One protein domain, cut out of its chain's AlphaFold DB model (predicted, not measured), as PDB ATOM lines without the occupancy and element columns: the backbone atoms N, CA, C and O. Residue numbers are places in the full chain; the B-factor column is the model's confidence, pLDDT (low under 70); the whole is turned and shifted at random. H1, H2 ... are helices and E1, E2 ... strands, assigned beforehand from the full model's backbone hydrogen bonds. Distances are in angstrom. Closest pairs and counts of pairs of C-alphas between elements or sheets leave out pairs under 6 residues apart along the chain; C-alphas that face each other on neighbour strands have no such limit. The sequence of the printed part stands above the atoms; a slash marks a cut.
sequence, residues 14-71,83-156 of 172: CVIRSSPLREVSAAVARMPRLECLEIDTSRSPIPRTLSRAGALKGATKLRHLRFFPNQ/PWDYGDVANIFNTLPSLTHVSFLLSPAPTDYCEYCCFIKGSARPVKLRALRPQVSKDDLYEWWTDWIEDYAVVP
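AT A GLANCE: This is residues 14 to 71 and 83 to 156 of the 172 residues of an uncharacterized protein of Pleurotus ostreatus PC15 (UniProt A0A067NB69). One eight-stranded sheet curls like part of a barrel and stays open between its edge strands E7 and E8, while four short helices gather on the outside of the curl. H4 packs on the E4 and E5 part, H1 and H2 only graze the sheet, and H3 bridges H1 and H4. The printed part has 132 residues, with the order E1 H1 E2 H2 H3 E3 H4 E4 E5 E6 E7 E8 along it; the class is mixed, helices and strands. The mixed sheet runs E7 E1 E2 E3 E4 E5 E6 E8, parallel from E1 to E4 and antiparallel elsewhere. The whole is compact and rounded, with a radius of gyration of the C-alphas of 13.7 A and spans of 36 by 34 by 29 A.

IN THESE COORDINATES: The strands are E7, residues 142 to 145; E1, 14 to 16, beginning at C-alpha 14 (22.882, -16.272, 35.447); E2, 36 to 40, 13.4 A long; E3, 64 to 68, 13.2 A; E4, 101 to 105, 13.0 A; E5, 113 to 120, 20.6 A; E6, 127 to 134, 19.8 A; and E8, 152 to 155, ending at C-alpha 155 (5.455, -13.738, 50.609). The helices are H1, residues 21 to 29, 12.1 A; H2, 46 to 50; H3, 53 to 56; and H4, 86 to 95, 14.4 A, beginning at C-alpha 86 (2.910, -29.796, 39.239).

HOW THE PARTS SIT: The sheet is strongly twisted. Within hydrogen-bond range are N 15 and O 143 of E7 and E1, 2.8 A; N 38 and O 14 of E1 and E2, 2.8 A; N 66 and O 37 of E2 and E3, 2.8 A; and N 67 and O 103 of E3 and E4, 2.8 A. E1, H1, E2 and E2, H2 H3, E3 are strand-helix-strand units, parallel neighbours joined through helices, with right-handed crossovers. E4, E5 and E6 form a meander, each strand the antiparallel neighbour of the one before, with hairpins E4 and E5, N 117 and O 104 at 2.8 A, and E5 and E6, N 116 and O 129 at 2.8 A. E5 bends by 54 degrees at residue 117. E6 and E8 have N 155 and O 128 at 2.8 A. H4 is on the sheet. H3 is not on it, but touches H1, closest C-alphas Ser 25 and Leu 56 at 5.6 A, and H4, Gly 54 and Thr 95 at 5.9 A. H2 touches H4, closest C-alphas Leu 50 and Ile 92 at 6.7 A. In H1, H2 and H4 every O i to N i+4 pair is within hydrogen-bond range; H3 is too short for one.

THE WHOLE: The farthest C-alphas, of Ala 124 and Asp 139, are 37.2 A apart. Residues 72 to 82 are not printed, and C-alphas 71 and 83 are 15.7 A apart across the cut. Of the links printed whole, none is long. Mean pLDDT of the printed part is 75.1; 43 residues are under 70, among them 133 to 151.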
ATOM      1  N   CYS A  14      22.881 -16.633  36.849       74.69
ATOM      2  CA  CYS A  14      22.882 -16.272  35.447       74.69
ATOM      3  C   CYS A  14      21.441 -16.112  34.965       74.69
ATOM      4  O   CYS A  14      20.625 -17.022  35.104       74.69
ATOM      5  N   VAL A  15      21.137 -14.954  34.396       72.56
ATOM      6  CA  VAL A  15      19.927 -14.679  33.632       72.56
ATOM      7  C   VAL A  15      20.304 -14.787  32.164       72.56
ATOM      8  O   VAL A  15      21.155 -14.039  31.684       72.56
ATOM      9  N   ILE A  16      19.693 -15.732  31.453       70.75
ATOM     10  CA  ILE A  16      19.929 -15.927  30.024       70.75
ATOM     11  C   ILE A  16      18.676 -15.542  29.257       70.75
ATOM     12  O   ILE A  16      17.640 -16.214  29.345       70.75
ATOM     13  N   ARG A  17      18.799 -14.487  28.448       63.06
ATOM     14  CA  ARG A  17      17.750 -14.069  27.529       63.06
ATOM     15  C   ARG A  17      18.097 -14.511  26.124       63.06
ATOM     16  O   ARG A  17      19.125 -14.145  25.569       63.06
ATOM     17  N   SER A  18      17.215 -15.314  25.534       56.53
ATOM     18  CA  SER A  18      17.325 -15.749  24.140       56.53
ATOM     19  C   SER A  18      18.634 -16.494  23.810       56.53
ATOM     20  O   SER A  18      19.483 -16.021  23.052       56.53
ATOM     21  N   SER A  19      18.749 -17.742  24.258       55.94
ATOM     22  CA  SER A  19      19.629 -18.717  23.599       55.94
ATOM     23  C   SER A  19      18.942 -20.087  23.540       55.94
ATOM     24  O   SER A  19      18.232 -20.451  24.481       55.94
ATOM     25  N   PRO A  20      19.108 -20.874  22.460       62.84
ATOM     26  CA  PRO A  20      18.731 -22.281  22.449       62.84
ATOM     27  C   PRO A  20      19.251 -22.983  23.706       62.84
ATOM     28  O   PRO A  20      20.392 -22.767  24.102       62.84
ATOM     29  N   LEU A  21      18.467 -23.881  24.309       66.62
ATOM     30  CA  LEU A  21      18.867 -24.556  25.554       66.62
ATOM     31  C   LEU A  21      20.233 -25.273  25.459       66.62
ATOM     32  O   LEU A  21      20.910 -25.440  26.467       66.62
ATOM     33  N   ARG A  22      20.678 -25.661  24.253       66.94
ATOM     34  CA  ARG A  22      22.035 -26.202  24.042       66.94
ATOM     35  C   ARG A  22      23.132 -25.179  24.375       66.94
ATOM     36  O   ARG A  22      24.167 -25.546  24.910       66.94
ATOM     37  N   GLU A  23      22.911 -23.913  24.037       68.62
ATOM     38  CA  GLU A  23      23.851 -22.812  24.261       68.62
ATOM     39  C   GLU A  23      23.828 -22.404  25.732       68.62
ATOM     40  O   GLU A  23      24.885 -22.204  26.321       68.62
ATOM     41  N   VAL A  24      22.644 -22.435  26.354       72.81
ATOM     42  CA  VAL A  24      22.486 -22.330  27.813       72.81
ATOM     43  C   VAL A  24      23.277 -23.437  28.514       72.81
ATOM     44  O   VAL A  24      24.089 -23.151  29.382       72.81
ATOM     45  N   SER A  25      23.111 -24.696  28.103       75.12
ATOM     46  CA  SER A  25      23.837 -25.839  28.673       75.12
ATOM     47  C   SER A  25      25.358 -25.688  28.541       75.12
ATOM     48  O   SER A  25      26.083 -25.888  29.515       75.12
ATOM     49  N   ALA A  26      25.847 -25.258  27.373       77.00
ATOM     50  CA  ALA A  26      27.270 -25.013  27.150       77.00
ATOM     51  C   ALA A  26      27.819 -23.863  28.016       77.00
ATOM     52  O   ALA A  26      28.925 -23.971  28.546       77.00
ATOM     53  N   ALA A  27      27.056 -22.779  28.188       75.19
ATOM     54  CA  ALA A  27      27.427 -21.668  29.063       75.19
ATOM     55  C   ALA A  27      27.450 -22.099  30.538       75.19
ATOM     56  O   ALA A  27      28.429 -21.859  31.241       75.19
ATOM     57  N   VAL A  28      26.419 -22.819  30.979       79.94
ATOM     58  CA  VAL A  28      26.292 -23.347  32.341       79.94
ATOM     59  C   VAL A  28      27.428 -24.319  32.676       79.94
ATOM     60  O   VAL A  28      27.970 -24.265  33.777       79.94
ATOM     61  N   ALA A  29      27.865 -25.152  31.727       80.12
ATOM     62  CA  ALA A  29      29.013 -26.044  31.916       80.12
ATOM     63  C   ALA A  29      30.325 -25.292  32.220       80.12
ATOM     64  O   ALA A  29      31.235 -25.857  32.826       80.12
ATOM     65  N   ARG A  30      30.424 -24.015  31.829       80.25
ATOM     66  CA  ARG A  30      31.568 -23.138  32.116       80.25
ATOM     67  C   ARG A  30      31.423 -22.363  33.433       80.25
ATOM     68  O   ARG A  30      32.375 -21.696  33.824       80.25
ATOM     69  N   MET A  31      30.280 -22.463  34.119       84.25
ATOM     70  CA  MET A  31      29.965 -21.773  35.378       84.25
ATOM     71  C   MET A  31      29.848 -22.780  36.542       84.25
ATOM     72  O   MET A  31      28.748 -23.080  37.009       84.25
ATOM     73  N   PRO A  32      30.964 -23.322  37.063       83.56
ATOM     74  CA  PRO A  32      30.941 -24.393  38.070       83.56
ATOM     75  C   PRO A  32      30.380 -23.966  39.438       83.56
ATOM     76  O   PRO A  32      30.186 -24.807  40.319       83.56
ATOM     77  N   ARG A  33      30.166 -22.662  39.651       85.06
ATOM     78  CA  ARG A  33      29.574 -22.087  40.867       85.06
ATOM     79  C   ARG A  33      28.124 -21.642  40.698       85.06
ATOM     80  O   ARG A  33      27.580 -21.092  41.645       85.06
ATOM     81  N   LEU A  34      27.498 -21.910  39.551       86.88
ATOM     82  CA  LEU A  34      26.131 -21.479  39.288       86.88
ATOM     83  C   LEU A  34      25.141 -22.156  40.247       86.88
ATOM     84  O   LEU A  34      25.015 -23.381  40.251       86.88
ATOM     85  N   GLU A  35      24.417 -21.349  41.018       88.50
ATOM     86  CA  GLU A  35      23.390 -21.771  41.972       88.50
ATOM     87  C   GLU A  35      21.975 -21.379  41.527       88.50
ATOM     88  O   GLU A  35      21.032 -22.111  41.828       88.50
ATOM     89  N   CYS A  36      21.815 -20.301  40.751       86.81
ATOM     90  CA  CYS A  36      20.531 -19.904  40.171       86.81
ATOM     91  C   CYS A  36      20.639 -19.645  38.661       86.81
ATOM     92  O   CYS A  36      21.539 -18.947  38.197       86.81
ATOM     93  N   LEU A  37      19.704 -20.189  37.886       86.75
ATOM     94  CA  LEU A  37      19.582 -19.948  36.450       86.75
ATOM     95  C   LEU A  37      18.189 -19.404  36.161       86.75
ATOM     96  O   LEU A  37      17.202 -20.059  36.479       86.75
ATOM     97  N   GLU A  38      18.098 -18.243  35.525       83.00
ATOM     98  CA  GLU A  38      16.849 -17.746  34.955       83.00
ATOM     99  C   GLU A  38      16.863 -17.902  33.435       83.00
ATOM    100  O   GLU A  38      17.802 -17.474  32.763       83.00
ATOM    101  N   ILE A  39      15.819 -18.536  32.900       80.44
ATOM    102  CA  ILE A  39      15.633 -18.774  31.472       80.44
ATOM    103  C   ILE A  39      14.445 -17.946  30.993       80.44
ATOM    104  O   ILE A  39      13.311 -18.151  31.435       80.44
ATOM    105  N   ASP A  40      14.694 -17.057  30.035       73.75
ATOM    106  CA  ASP A  40      13.624 -16.443  29.259       73.75
ATOM    107  C   ASP A  40      13.040 -17.459  28.266       73.75
ATOM    108  O   ASP A  40      13.707 -17.954  27.353       73.75
ATOM    109  N   THR A  41      11.762 -17.769  28.456       70.06
ATOM    110  CA  THR A  41      10.987 -18.715  27.641       70.06
ATOM    111  C   THR A  41      10.268 -18.033  26.477       70.06
ATOM    112  O   THR A  41       9.475 -18.664  25.781       70.06
ATOM    113  N   SER A  42      10.592 -16.767  26.185       65.50
ATOM    114  CA  SER A  42       9.977 -15.963  25.124       65.50
ATOM    115  C   SER A  42       9.958 -16.608  23.738       65.50
ATOM    116  O   SER A  42       9.060 -16.330  22.942       65.50
ATOM    117  N   ARG A  43      10.917 -17.502  23.466       61.47
ATOM    118  CA  ARG A  43      11.067 -18.244  22.202       61.47
ATOM    119  C   ARG A  43      10.953 -19.768  22.352       61.47
ATOM    120  O   ARG A  43      11.161 -20.492  21.380       61.47
ATOM    121  N   SER A  44      10.668 -20.277  23.551       62.53
ATOM    122  CA  SER A  44      10.588 -21.717  23.837       62.53
ATOM    123  C   SER A  44       9.530 -21.980  24.908       62.53
ATOM    124  O   SER A  44       9.777 -21.620  26.056       62.53
ATOM    125  N   PRO A  45       8.397 -22.637  24.589       70.25
ATOM    126  CA  PRO A  45       7.346 -22.915  25.569       70.25
ATOM    127  C   PRO A  45       7.882 -23.577  26.840       70.25
ATOM    128  O   PRO A  45       8.817 -24.385  26.777       70.25
ATOM    129  N   ILE A  46       7.266 -23.269  27.984       74.50
ATOM    130  CA  ILE A  46       7.681 -23.802  29.285       74.50
ATOM    131  C   ILE A  46       7.755 -25.340  29.257       74.50
ATOM    132  O   ILE A  46       8.865 -25.830  29.456       74.50
ATOM    133  N   PRO A  47       6.716 -26.121  28.879       73.50
ATOM    134  CA  PRO A  47       6.804 -27.593  28.864       73.50
ATOM    135  C   PRO A  47       7.960 -28.144  28.018       73.50
ATOM    136  O   PRO A  47       8.658 -29.095  28.386       73.50
ATOM    137  N   ARG A  48       8.234 -27.502  26.878       74.94
ATOM    138  CA  ARG A  48       9.360 -27.865  26.008       74.94
ATOM    139  C   ARG A  48      10.707 -27.587  26.677       74.94
ATOM    140  O   ARG A  48      11.666 -28.321  26.452       74.94
ATOM    141  N   THR A  49      10.797 -26.529  27.470       76.12
ATOM    142  CA  THR A  49      12.002 -26.188  28.228       76.12
ATOM    143  C   THR A  49      12.165 -27.121  29.431       76.12
ATOM    144  O   THR A  49      13.260 -27.647  29.634       76.12
ATOM    145  N   LEU A  50      11.075 -27.425  30.148       79.75
ATOM    146  CA  LEU A  50      11.047 -28.366  31.272       79.75
ATOM    147  C   LEU A  50      11.500 -29.774  30.844       79.75
ATOM    148  O   LEU A  50      12.443 -30.321  31.416       79.75
ATOM    149  N   SER A  51      10.928 -30.323  29.767       79.88
ATOM    150  CA  SER A  51      11.284 -31.654  29.229       79.88
ATOM    151  C   SER A  51      12.742 -31.779  28.770       79.88
ATOM    152  O   SER A  51      13.282 -32.882  28.680       79.88
ATOM    153  N   ARG A  52      13.411 -30.657  28.490       81.94
ATOM    154  CA  ARG A  52      14.809 -30.620  28.044       81.94
ATOM    155  C   ARG A  52      15.785 -30.211  29.149       81.94
ATOM    156  O   ARG A  52      16.993 -30.196  28.902       81.94
ATOM    157  N   ALA A  53      15.305 -29.940  30.364       83.56
ATOM    158  CA  ALA A  53      16.125 -29.496  31.492       83.56
ATOM    159  C   ALA A  53      17.254 -30.483  31.851       83.56
ATOM    160  O   ALA A  53      18.264 -30.078  32.421       83.56
ATOM    161  N   GLY A  54      17.161 -31.754  31.437       84.56
ATOM    162  CA  GLY A  54      18.251 -32.731  31.555       84.56
ATOM    163  C   GLY A  54      19.575 -32.305  30.902       84.56
ATOM    164  O   GLY A  54      20.628 -32.798  31.304       84.56
ATOM    165  N   ALA A  55      19.559 -31.346  29.970       85.12
ATOM    166  CA  ALA A  55      20.770 -30.723  29.433       85.12
ATOM    167  C   ALA A  55      21.586 -29.948  30.492       85.12
ATOM    168  O   ALA A  55      22.754 -29.644  30.265       85.12
ATOM    169  N   LEU A  56      21.001 -29.639  31.653       87.50
ATOM    170  CA  LEU A  56      21.642 -28.911  32.751       87.50
ATOM    171  C   LEU A  56      22.261 -29.832  33.814       87.50
ATOM    172  O   LEU A  56      22.742 -29.341  34.828       87.50
ATOM    173  N   LYS A  57      22.298 -31.159  33.611       87.56
ATOM    174  CA  LYS A  57      22.831 -32.119  34.605       87.56
ATOM    175  C   LYS A  57      24.282 -31.860  35.032       87.56
ATOM    176  O   LYS A  57      24.665 -32.255  36.128       87.56
ATOM    177  N   GLY A  58      25.079 -31.196  34.193       82.75
ATOM    178  CA  GLY A  58      26.446 -30.785  34.539       82.75
ATOM    179  C   GLY A  58      26.522 -29.652  35.573       82.75
ATOM    180  O   GLY A  58      27.573 -29.447  36.173       82.75
ATOM    181  N   ALA A  59      25.420 -28.938  35.815       87.56
ATOM    182  CA  ALA A  59      25.322 -27.822  36.751       87.56
ATOM    183  C   ALA A  59      25.110 -28.320  38.190       87.56
ATOM    184  O   ALA A  59      24.056 -28.129  38.790       87.56
ATOM    185  N   THR A  60      26.101 -29.003  38.756       88.81
ATOM    186  CA  THR A  60      25.951 -29.741  40.028       88.81
ATOM    187  C   THR A  60      25.643 -28.868  41.247       88.81
ATOM    188  O   THR A  60      25.163 -29.381  42.258       88.81
ATOM    189  N   LYS A  61      25.894 -27.556  41.165       89.88
ATOM    190  CA  LYS A  61      25.550 -26.579  42.207       89.88
ATOM    191  C   LYS A  61      24.234 -25.844  41.961       89.88
ATOM    192  O   LYS A  61      23.814 -25.094  42.835       89.88
ATOM    193  N   LEU A  62      23.565 -26.085  40.831       90.69
ATOM    194  CA  LEU A  62      22.327 -25.403  40.477       90.69
ATOM    195  C   LEU A  62      21.213 -25.814  41.443       90.69
ATOM    196  O   LEU A  62      20.798 -26.975  41.462       90.69
ATOM    197  N   ARG A  63      20.739 -24.849  42.231       90.56
ATOM    198  CA  ARG A  63      19.718 -24.996  43.275       90.56
ATOM    199  C   ARG A  63      18.388 -24.382  42.874       90.56
ATOM    200  O   ARG A  63      17.358 -24.860  43.345       90.56
ATOM    201  N   HIS A  64      18.397 -23.367  42.017       89.31
ATOM    202  CA  HIS A  64      17.207 -22.609  41.653       89.31
ATOM    203  C   HIS A  64      17.106 -22.432  40.139       89.31
ATOM    204  O   HIS A  64      18.039 -21.956  39.498       89.31
ATOM    205  N   LEU A  65      15.968 -22.817  39.564       88.88
ATOM    206  CA  LEU A  65      15.645 -22.577  38.160       88.88
ATOM    207  C   LEU A  65      14.445 -21.633  38.063       88.88
ATOM    208  O   LEU A  65      13.365 -21.966  38.546       88.88
ATOM    209  N   ARG A  66      14.629 -20.463  37.457       86.00
ATOM    210  CA  ARG A  66      13.581 -19.463  37.231       86.00
ATOM    211  C   ARG A  66      13.184 -19.430  35.759       86.00
ATOM    212  O   ARG A  66      14.031 -19.553  34.875       86.00
ATOM    213  N   PHE A  67      11.903 -19.225  35.500       81.12
ATOM    214  CA  PHE A  67      11.351 -19.068  34.164       81.12
ATOM    215  C   PHE A  67      10.686 -17.703  34.037       81.12
ATOM    216  O   PHE A  67       9.763 -17.377  34.786       81.12
ATOM    217  N   PHE A  68      11.150 -16.935  33.056       74.06
ATOM    218  CA  PHE A  68      10.556 -15.670  32.649       74.06
ATOM    219  C   PHE A  68       9.686 -15.939  31.402       74.06
ATOM    220  O   PHE A  68      10.229 -16.275  30.345       74.06
ATOM    221  N   PRO A  69       8.345 -15.921  31.495       64.81
ATOM    222  CA  PRO A  69       7.450 -16.094  30.357       64.81
ATOM    223  C   PRO A  69       7.365 -14.815  29.517       64.81
ATOM    224  O   PRO A  69       7.528 -13.704  30.023       64.81
ATOM    225  N   ASN A  70       7.089 -14.969  28.218       55.03
ATOM    226  CA  ASN A  70       6.915 -13.835  27.314       55.03
ATOM    227  C   ASN A  70       5.751 -12.948  27.776       55.03
ATOM    228  O   ASN A  70       4.593 -13.334  27.650       55.03
ATOM    229  N   GLN A  71       6.041 -11.735  28.241       50.16
ATOM    230  CA  GLN A  71       5.002 -10.753  28.564       50.16
ATOM    231  C   GLN A  71       4.360 -10.130  27.307       50.16
ATOM    232  O   GLN A  71       3.297  -9.531  27.404       50.16
ATOM    233  N   PRO A  83      -0.167 -25.666  28.694       61.72
ATOM    234  CA  PRO A  83      -0.144 -25.471  30.124       61.72
ATOM    235  C   PRO A  83       0.832 -26.537  30.749       61.72
ATOM    236  O   PRO A  83       0.922 -27.661  30.259       61.72
ATOM    237  N   TRP A  84       1.672 -26.149  31.730       65.06
ATOM    238  CA  TRP A  84       2.596 -27.006  32.509       65.06
ATOM    239  C   TRP A  84       2.082 -27.270  33.933       65.06
ATOM    240  O   TRP A  84       1.740 -26.319  34.614       65.06
ATOM    241  N   ASP A  85       2.103 -28.491  34.460       66.00
ATOM    242  CA  ASP A  85       1.518 -28.778  35.783       66.00
ATOM    243  C   ASP A  85       2.550 -29.068  36.901       66.00
ATOM    244  O   ASP A  85       3.769 -28.991  36.724       66.00
ATOM    245  N   TYR A  86       2.061 -29.400  38.104       70.06
ATOM    246  CA  TYR A  86       2.910 -29.796  39.239       70.06
ATOM    247  C   TYR A  86       3.759 -31.045  38.933       70.06
ATOM    248  O   TYR A  86       4.878 -31.182  39.436       70.06
ATOM    249  N   GLY A  87       3.238 -31.962  38.114       75.88
ATOM    250  CA  GLY A  87       3.931 -33.166  37.667       75.88
ATOM    251  C   GLY A  87       5.155 -32.840  36.814       75.88
ATOM    252  O   GLY A  87       6.221 -33.422  37.032       75.88
ATOM    253  N   ASP A  88       5.056 -31.853  35.922       79.50
ATOM    254  CA  ASP A  88       6.200 -31.368  35.142       79.50
ATOM    255  C   ASP A  88       7.326 -30.837  36.044       79.50
ATOM    256  O   ASP A  88       8.509 -31.139  35.842       79.50
ATOM    257  N   VAL A  89       6.967 -30.090  37.091       83.75
ATOM    258  CA  VAL A  89       7.932 -29.561  38.064       83.75
ATOM    259  C   VAL A  89       8.554 -30.681  38.908       83.75
ATOM    260  O   VAL A  89       9.769 -30.696  39.130       83.75
ATOM    261  N   ALA A  90       7.759 -31.665  39.335       84.31
ATOM    262  CA  ALA A  90       8.259 -32.831  40.062       84.31
ATOM    263  C   ALA A  90       9.274 -33.634  39.227       84.31
ATOM    264  O   ALA A  90      10.333 -34.028  39.731       84.31
ATOM    265  N   ASN A  91       9.004 -33.810  37.932       87.69
ATOM    266  CA  ASN A  91       9.915 -34.475  36.999       87.69
ATOM    267  C   ASN A  91      11.261 -33.751  36.869       87.69
ATOM    268  O   ASN A  91      12.310 -34.398  36.757       87.69
ATOM    269  N   ILE A  92      11.271 -32.420  36.948       89.25
ATOM    270  CA  ILE A  92      12.515 -31.642  36.962       89.25
ATOM    271  C   ILE A  92      13.338 -31.911  38.213       89.25
ATOM    272  O   ILE A  92      14.542 -32.141  38.090       89.25
ATOM    273  N   PHE A  93      12.725 -31.939  39.400       91.31
ATOM    274  CA  PHE A  93      13.452 -32.235  40.639       91.31
ATOM    275  C   PHE A  93      14.094 -33.627  40.642       91.31
ATOM    276  O   PHE A  93      15.136 -33.818  41.277       91.31
ATOM    277  N   ASN A  94      13.489 -34.583  39.931       90.31
ATOM    278  CA  ASN A  94      14.055 -35.914  39.710       90.31
ATOM    279  C   ASN A  94      15.199 -35.886  38.683       90.31
ATOM    280  O   ASN A  94      16.212 -36.565  38.847       90.31
ATOM    281  N   THR A  95      15.054 -35.083  37.628       90.88
ATOM    282  CA  THR A  95      16.032 -34.973  36.535       90.88
ATOM    283  C   THR A  95      17.302 -34.227  36.949       90.88
ATOM    284  O   THR A  95      18.392 -34.569  36.482       90.88
ATOM    285  N   LEU A  96      17.166 -33.220  37.814       92.19
ATOM    286  CA  LEU A  96      18.235 -32.361  38.321       92.19
ATOM    287  C   LEU A  96      18.243 -32.419  39.858       92.19
ATOM    288  O   LEU A  96      17.639 -31.568  40.512       92.19
ATOM    289  N   PRO A  97      18.918 -33.414  40.467       89.62
ATOM    290  CA  PRO A  97      18.820 -33.669  41.904       89.62
ATOM    291  C   PRO A  97      19.276 -32.514  42.802       89.62
ATOM    292  O   PRO A  97      18.795 -32.419  43.933       89.62
ATOM    293  N   SER A  98      20.176 -31.656  42.303       91.62
ATOM    294  CA  SER A  98      20.683 -30.466  42.994       91.62
ATOM    295  C   SER A  98      19.647 -29.347  43.121       91.62
ATOM    296  O   SER A  98      19.784 -28.498  44.004       91.62
ATOM    297  N   LEU A  99      18.604 -29.342  42.278       92.56
ATOM    298  CA  LEU A  99      17.546 -28.341  42.352       92.56
ATOM    299  C   LEU A  99      16.741 -28.496  43.642       92.56
ATOM    300  O   LEU A  99      16.295 -29.581  44.018       92.56
ATOM    301  N   THR A 100      16.517 -27.355  44.278       91.38
ATOM    302  CA  THR A 100      15.686 -27.179  45.472       91.38
ATOM    303  C   THR A 100      14.493 -26.273  45.186       91.38
ATOM    304  O   THR A 100      13.445 -26.459  45.798       91.38
ATOM    305  N   HIS A 101      14.624 -25.360  44.218       90.50
ATOM    306  CA  HIS A 101      13.616 -24.373  43.851       90.50
ATOM    307  C   HIS A 101      13.382 -24.360  42.336       90.50
ATOM    308  O   HIS A 101      14.332 -24.355  41.548       90.50
ATOM    309  N   VAL A 102      12.117 -24.299  41.928       89.19
ATOM    310  CA  VAL A 102      11.705 -24.006  40.550       89.19
ATOM    311  C   VAL A 102      10.682 -22.884  40.603       89.19
ATOM    312  O   VAL A 102       9.699 -22.995  41.329       89.19
ATOM    313  N   SER A 103      10.900 -21.795  39.874       86.56
ATOM    314  CA  SER A 103      10.047 -20.612  39.954       86.56
ATOM    315  C   SER A 103       9.593 -20.121  38.593       86.56
ATOM    316  O   SER A 103      10.354 -20.130  37.633       86.56
ATOM    317  N   PHE A 104       8.366 -19.626  38.543       82.25
ATOM    318  CA  PHE A 104       7.746 -19.063  37.351       82.25
ATOM    319  C   PHE A 104       7.286 -17.653  37.672       82.25
ATOM    320  O   PHE A 104       6.601 -17.458  38.676       82.25
ATOM    321  N   LEU A 105       7.678 -16.676  36.859       77.75
ATOM    322  CA  LEU A 105       7.278 -15.288  37.071       77.75
ATOM    323  C   LEU A 105       5.746 -15.163  37.055       77.75
ATOM    324  O   LEU A 105       5.080 -15.684  36.157       77.75
ATOM    325  N   LEU A 106       5.198 -14.448  38.032       73.94
ATOM    326  CA  LEU A 106       3.785 -14.114  38.118       73.94
ATOM    327  C   LEU A 106       3.479 -12.870  37.282       73.94
ATOM    328  O   LEU A 106       4.178 -11.864  37.359       73.94
ATOM    329  N   SER A 107       2.394 -12.936  36.513       65.88
ATOM    330  CA  SER A 107       1.834 -11.800  35.775       65.88
ATOM    331  C   SER A 107       0.496 -11.360  36.392       65.88
ATOM    332  O   SER A 107      -0.220 -12.211  36.930       65.88
ATOM    333  N   PRO A 108       0.124 -10.069  36.320       56.97
ATOM    334  CA  PRO A 108       1.012  -8.938  36.064       56.97
ATOM    335  C   PRO A 108       1.919  -8.735  37.283       56.97
ATOM    336  O   PRO A 108       1.447  -8.852  38.413       56.97
ATOM    337  N   ALA A 109       3.205  -8.455  37.075       53.47
ATOM    338  CA  ALA A 109       4.067  -7.999  38.161       53.47
ATOM    339  C   ALA A 109       3.687  -6.539  38.465       53.47
ATOM    340  O   ALA A 109       3.864  -5.689  37.590       53.47
ATOM    341  N   PRO A 110       3.114  -6.210  39.637       49.34
ATOM    342  CA  PRO A 110       3.016  -4.823  40.042       49.34
ATOM    343  C   PRO A 110       4.376  -4.405  40.620       49.34
ATOM    344  O   PRO A 110       4.941  -5.134  41.432       49.34
ATOM    345  N   THR A 111       4.847  -3.203  40.280       55.25
ATOM    346  CA  THR A 111       6.034  -2.518  40.855       55.25
ATOM    347  C   THR A 111       7.410  -3.033  40.417       55.25
ATOM    348  O   THR A 111       7.518  -4.035  39.718       55.25
ATOM    349  N   ASP A 112       8.455  -2.297  40.813       59.66
ATOM    350  CA  ASP A 112       9.874  -2.427  40.433       59.66
ATOM    351  C   ASP A 112      10.495  -3.830  40.621       59.66
ATOM    352  O   ASP A 112      11.637  -4.056  40.223       59.66
ATOM    353  N   TYR A 113       9.759  -4.781  41.204       67.31
ATOM    354  CA  TYR A 113      10.239  -6.081  41.662       67.31
ATOM    355  C   TYR A 113       9.455  -7.248  41.048       67.31
ATOM    356  O   TYR A 113       8.224  -7.279  41.055       67.31
ATOM    357  N   CYS A 114      10.176  -8.267  40.580       75.12
ATOM    358  CA  CYS A 114       9.583  -9.490  40.039       75.12
ATOM    359  C   CYS A 114       9.001 -10.385  41.149       75.12
ATOM    360  O   CYS A 114       9.697 -10.725  42.107       75.12
ATOM    361  N   GLU A 115       7.760 -10.848  40.991       79.12
ATOM    362  CA  GLU A 115       7.176 -11.902  41.833       79.12
ATOM    363  C   GLU A 115       7.118 -13.234  41.081       79.12
ATOM    364  O   GLU A 115       6.891 -13.261  39.876       79.12
ATOM    365  N   TYR A 116       7.286 -14.350  41.789       81.62
ATOM    366  CA  TYR A 116       7.311 -15.691  41.218       81.62
ATOM    367  C   TYR A 116       6.460 -16.668  42.030       81.62
ATOM    368  O   TYR A 116       6.500 -16.664  43.257       81.62
ATOM    369  N   CYS A 117       5.769 -17.582  41.351       82.75
ATOM    370  CA  CYS A 117       5.273 -18.813  41.951       82.75
ATOM    371  C   CYS A 117       6.436 -19.797  42.032       82.75
ATOM    372  O   CYS A 117       6.979 -20.197  41.003       82.75
ATOM    373  N   CYS A 118       6.828 -20.183  43.241       86.00
ATOM    374  CA  CYS A 118       7.962 -21.054  43.491       86.00
ATOM    375  C   CYS A 118       7.541 -22.383  44.102       86.00
ATOM    376  O   CYS A 118       6.953 -22.449  45.179       86.00
ATOM    377  N   PHE A 119       7.957 -23.452  43.446       87.12
ATOM    378  CA  PHE A 119       7.908 -24.809  43.947       87.12
ATOM    379  C   PHE A 119       9.195 -25.097  44.698       87.12
ATOM    380  O   PHE A 119      10.291 -24.862  44.185       87.12
ATOM    381  N   ILE A 120       9.049 -25.625  45.906       86.75
ATOM    382  CA  ILE A 120      10.164 -26.022  46.757       86.75
ATOM    383  C   ILE A 120      10.132 -27.541  46.864       86.75
ATOM    384  O   ILE A 120       9.100 -28.132  47.192       86.75
ATOM    385  N   LYS A 121      11.264 -28.186  46.589       87.50
ATOM    386  CA  LYS A 121      11.394 -29.643  46.658       87.50
ATOM    387  C   LYS A 121      10.976 -30.149  48.042       87.50
ATOM    388  O   LYS A 121      11.479 -29.682  49.058       87.50
ATOM    389  N   GLY A 122      10.052 -31.108  48.071       84.25
ATOM    390  CA  GLY A 122       9.516 -31.685  49.310       84.25
ATOM    391  C   GLY A 122       8.428 -30.855  50.005       84.25
ATOM    392  O   GLY A 122       7.881 -31.315  51.002       84.25
ATOM    393  N   SER A 123       8.077 -29.671  49.493       83.44
ATOM    394  CA  SER A 123       6.946 -28.890  50.008       83.44
ATOM    395  C   SER A 123       5.636 -29.309  49.346       83.44
ATOM    396  O   SER A 123       5.607 -29.629  48.163       83.44
ATOM    397  N   ALA A 124       4.536 -29.286  50.105       74.69
ATOM    398  CA  ALA A 124       3.219 -29.696  49.610       74.69
ATOM    399  C   ALA A 124       2.531 -28.636  48.732       74.69
ATOM    400  O   ALA A 124       1.600 -28.955  47.997       74.69
ATOM    401  N   ARG A 125       2.934 -27.366  48.849       76.38
ATOM    402  CA  ARG A 125       2.328 -26.236  48.136       76.38
ATOM    403  C   ARG A 125       3.411 -25.267  47.662       76.38
ATOM    404  O   ARG A 125       4.411 -25.113  48.369       76.38
ATOM    405  N   PRO A 126       3.227 -24.616  46.501       80.31
ATOM    406  CA  PRO A 126       4.114 -23.544  46.082       80.31
ATOM    407  C   PRO A 126       3.974 -22.327  47.004       80.31
ATOM    408  O   PRO A 126       2.929 -22.098  47.615       80.31
ATOM    409  N   VAL A 127       5.032 -21.527  47.070       82.00
ATOM    410  CA  VAL A 127       5.073 -20.235  47.766       82.00
ATOM    411  C   VAL A 127       5.264 -19.114  46.755       82.00
ATOM    412  O   VAL A 127       5.743 -19.354  45.648       82.00
ATOM    413  N   LYS A 128       4.915 -17.883  47.121       83.69
ATOM    414  CA  LYS A 128       5.228 -16.726  46.292       83.69
ATOM    415  C   LYS A 128       6.570 -16.152  46.742       83.69
ATOM    416  O   LYS A 128       6.781 -15.921  47.929       83.69
ATOM    417  N   LEU A 129       7.493 -15.961  45.808       82.19
ATOM    418  CA  LEU A 129       8.762 -15.277  46.052       82.19
ATOM    419  C   LEU A 129       8.701 -13.892  45.429       82.19
ATOM    420  O   LEU A 129       8.251 -13.758  44.296       82.19
ATOM    421  N   ARG A 130       9.184 -12.878  46.135       79.38
ATOM    422  CA  ARG A 130       9.422 -11.547  45.577       79.38
ATOM    423  C   ARG A 130      10.923 -11.318  45.496       79.38
ATOM    424  O   ARG A 130      11.584 -11.403  46.528       79.38
ATOM    425  N   ALA A 131      11.435 -11.048  44.300       76.81
ATOM    426  CA  ALA A 131      12.819 -10.637  44.108       76.81
ATOM    427  C   ALA A 131      13.060  -9.296  44.809       76.81
ATOM    428  O   ALA A 131      12.216  -8.404  44.753       76.81
ATOM    429  N   LEU A 132      14.199  -9.157  45.479       71.12
ATOM    430  CA  LEU A 132      14.610  -7.904  46.116       71.12
ATOM    431  C   LEU A 132      15.436  -7.029  45.173       71.12
ATOM    432  O   LEU A 132      15.645  -5.848  45.451       71.12
ATOM    433  N   ARG A 133      15.890  -7.587  44.046       67.81
ATOM    434  CA  ARG A 133      16.512  -6.831  42.959       67.81
ATOM    435  C   ARG A 133      15.480  -6.361  41.933       67.81
ATOM    436  O   ARG A 133      14.506  -7.076  41.673       67.81
ATOM    437  N   PRO A 134      15.692  -5.172  41.343       61.16
ATOM    438  CA  PRO A 134      14.814  -4.662  40.309       61.16
ATOM    439  C   PRO A 134      14.848  -5.538  39.055       61.16
ATOM    440  O   PRO A 134      15.835  -6.223  38.776       61.16
ATOM    441  N   GLN A 135      13.760  -5.504  38.287       62.66
ATOM    442  CA  GLN A 135      13.689  -6.213  37.014       62.66
ATOM    443  C   GLN A 135      14.761  -5.696  36.040       62.66
ATOM    444  O   GLN A 135      14.845  -4.505  35.752       62.66
ATOM    445  N   VAL A 136      15.543  -6.617  35.483       61.59
ATOM    446  CA  VAL A 136      16.579  -6.326  34.483       61.59
ATOM    447  C   VAL A 136      15.951  -5.770  33.196       61.59
ATOM    448  O   VAL A 136      14.966  -6.338  32.701       61.59
ATOM    449  N   SER A 137      16.521  -4.709  32.609       59.06
ATOM    450  CA  SER A 137      16.014  -4.086  31.370       59.06
ATOM    451  C   SER A 137      15.992  -5.077  30.215       59.06
ATOM    452  O   SER A 137      16.961  -5.807  30.041       59.06
ATOM    453  N   LYS A 138      14.928  -5.094  29.395       58.22
ATOM    454  CA  LYS A 138      14.761  -5.997  28.230       58.22
ATOM    455  C   LYS A 138      15.923  -5.954  27.228       58.22
ATOM    456  O   LYS A 138      16.095  -6.921  26.490       58.22
ATOM    457  N   ASP A 139      16.701  -4.876  27.228       57.34
ATOM    458  CA  ASP A 139      17.814  -4.660  26.301       57.34
ATOM    459  C   ASP A 139      19.083  -5.454  26.669       57.34
ATOM    460  O   ASP A 139      19.946  -5.671  25.817       57.34
ATOM    461  N   ASP A 140      19.173  -5.961  27.902       58.00
ATOM    462  CA  ASP A 140      20.309  -6.762  28.358       58.00
ATOM    463  C   ASP A 140      20.106  -8.248  28.019       58.00
ATOM    464  O   ASP A 140      19.160  -8.897  28.475       58.00
ATOM    465  N   LEU A 141      21.011  -8.800  27.199       53.03
ATOM    466  CA  LEU A 141      20.968 -10.199  26.737       53.03
ATOM    467  C   LEU A 141      21.352 -11.209  27.831       53.03
ATOM    468  O   LEU A 141      20.884 -12.350  27.826       53.03
ATOM    469  N   TYR A 142      22.208 -10.799  28.761       57.28
ATOM    470  CA  TYR A 142      22.707 -11.636  29.843       57.28
ATOM    471  C   TYR A 142      22.977 -10.769  31.067       57.28
ATOM    472  O   TYR A 142      23.616  -9.726  30.942       57.28
ATOM    473  N   GLU A 143      22.574 -11.239  32.242       62.59
ATOM    474  CA  GLU A 143      23.010 -10.657  33.512       62.59
ATOM    475  C   GLU A 143      23.491 -11.763  34.442       62.59
ATOM    476  O   GLU A 143      22.946 -12.869  34.460       62.59
ATOM    477  N   TRP A 144      24.545 -11.492  35.202       66.06
ATOM    478  CA  TRP A 144      25.051 -12.424  36.191       66.06
ATOM    479  C   TRP A 144      25.536 -11.699  37.431       66.06
ATOM    480  O   TRP A 144      26.075 -10.595  37.372       66.06
ATOM    481  N   TRP A 145      25.393 -12.366  38.568       68.31
ATOM    482  CA  TRP A 145      25.897 -11.870  39.837       68.31
ATOM    483  C   TRP A 145      26.520 -12.991  40.663       68.31
ATOM    484  O   TRP A 145      26.320 -14.184  40.420       68.31
ATOM    485  N   THR A 146      27.338 -12.584  41.628       57.78
ATOM    486  CA  THR A 146      28.161 -13.474  42.452       57.78
ATOM    487  C   THR A 146      27.533 -13.787  43.814       57.78
ATOM    488  O   THR A 146      28.149 -14.505  44.591       57.78
ATOM    489  N   ASP A 147      26.336 -13.260  44.116       56.34
ATOM    490  CA  ASP A 147      25.639 -13.473  45.394       56.34
ATOM    491  C   ASP A 147      24.103 -13.449  45.236       56.34
ATOM    492  O   ASP A 147      23.560 -12.503  44.663       56.34
ATOM    493  N   TRP A 148      23.416 -14.496  45.715       57.94
ATOM    494  CA  TRP A 148      21.956 -14.699  45.595       57.94
ATOM    495  C   TRP A 148      21.249 -15.036  46.905       57.94
ATOM    496  O   TRP A 148      20.021 -15.095  46.924       57.94
ATOM    497  N   ILE A 149      21.998 -15.296  47.982       52.88
ATOM    498  CA  ILE A 149      21.458 -15.928  49.196       52.88
ATOM    499  C   ILE A 149      20.447 -15.029  49.934       52.88
ATOM    500  O   ILE A 149      19.667 -15.526  50.741       52.88
ATOM    501  N   GLU A 150      20.375 -13.743  49.573       58.97
ATOM    502  CA  GLU A 150      19.449 -12.751  50.133       58.97
ATOM    503  C   GLU A 150      18.550 -12.073  49.073       58.97
ATOM    504  O   GLU A 150      17.944 -11.049  49.350       58.97
ATOM    505  N   ASP A 151      18.442 -12.600  47.846       66.19
ATOM    506  CA  ASP A 151      17.737 -11.933  46.723       66.19
ATOM    507  C   ASP A 151      16.202 -12.084  46.757       66.19
ATOM    508  O   ASP A 151      15.503 -11.607  45.868       66.19
ATOM    509  N   TYR A 152      15.608 -12.745  47.750       71.81
ATOM    510  CA  TYR A 152      14.152 -12.892  47.752       71.81
ATOM    511  C   TYR A 152      13.517 -12.914  49.134       71.81
ATOM    512  O   TYR A 152      14.069 -13.424  50.106       71.81
ATOM    513  N   ALA A 153      12.286 -12.409  49.189       78.69
ATOM    514  CA  ALA A 153      11.387 -12.584  50.316       78.69
ATOM    515  C   ALA A 153      10.318 -13.627  49.969       78.69
ATOM    516  O   ALA A 153       9.704 -13.571  48.899       78.69
ATOM    517  N   VAL A 154      10.065 -14.564  50.887       79.31
ATOM    518  CA  VAL A 154       8.878 -15.423  50.814       79.31
ATOM    519  C   VAL A 154       7.680 -14.589  51.247       79.31
ATOM    520  O   VAL A 154       7.636 -14.081  52.367       79.31
ATOM    521  N   VAL A 155       6.704 -14.453  50.360       75.06
ATOM    522  CA  VAL A 155       5.455 -13.738  50.609       75.06
ATOM    523  C   VAL A 155       4.284 -14.716  50.489       75.06
ATOM    524  O   VAL A 155       4.319 -15.634  49.665       75.06
ATOM    525  N   PRO A 156       3.237 -14.582  51.316       65.69
ATOM    526  CA  PRO A 156       2.069 -15.438  51.190       65.69
ATOM    527  C   PRO A 156       1.349 -15.164  49.863       65.69
ATOM    528  O   PRO A 156       1.266 -14.023  49.396       65.69
TER     529      PRO A 156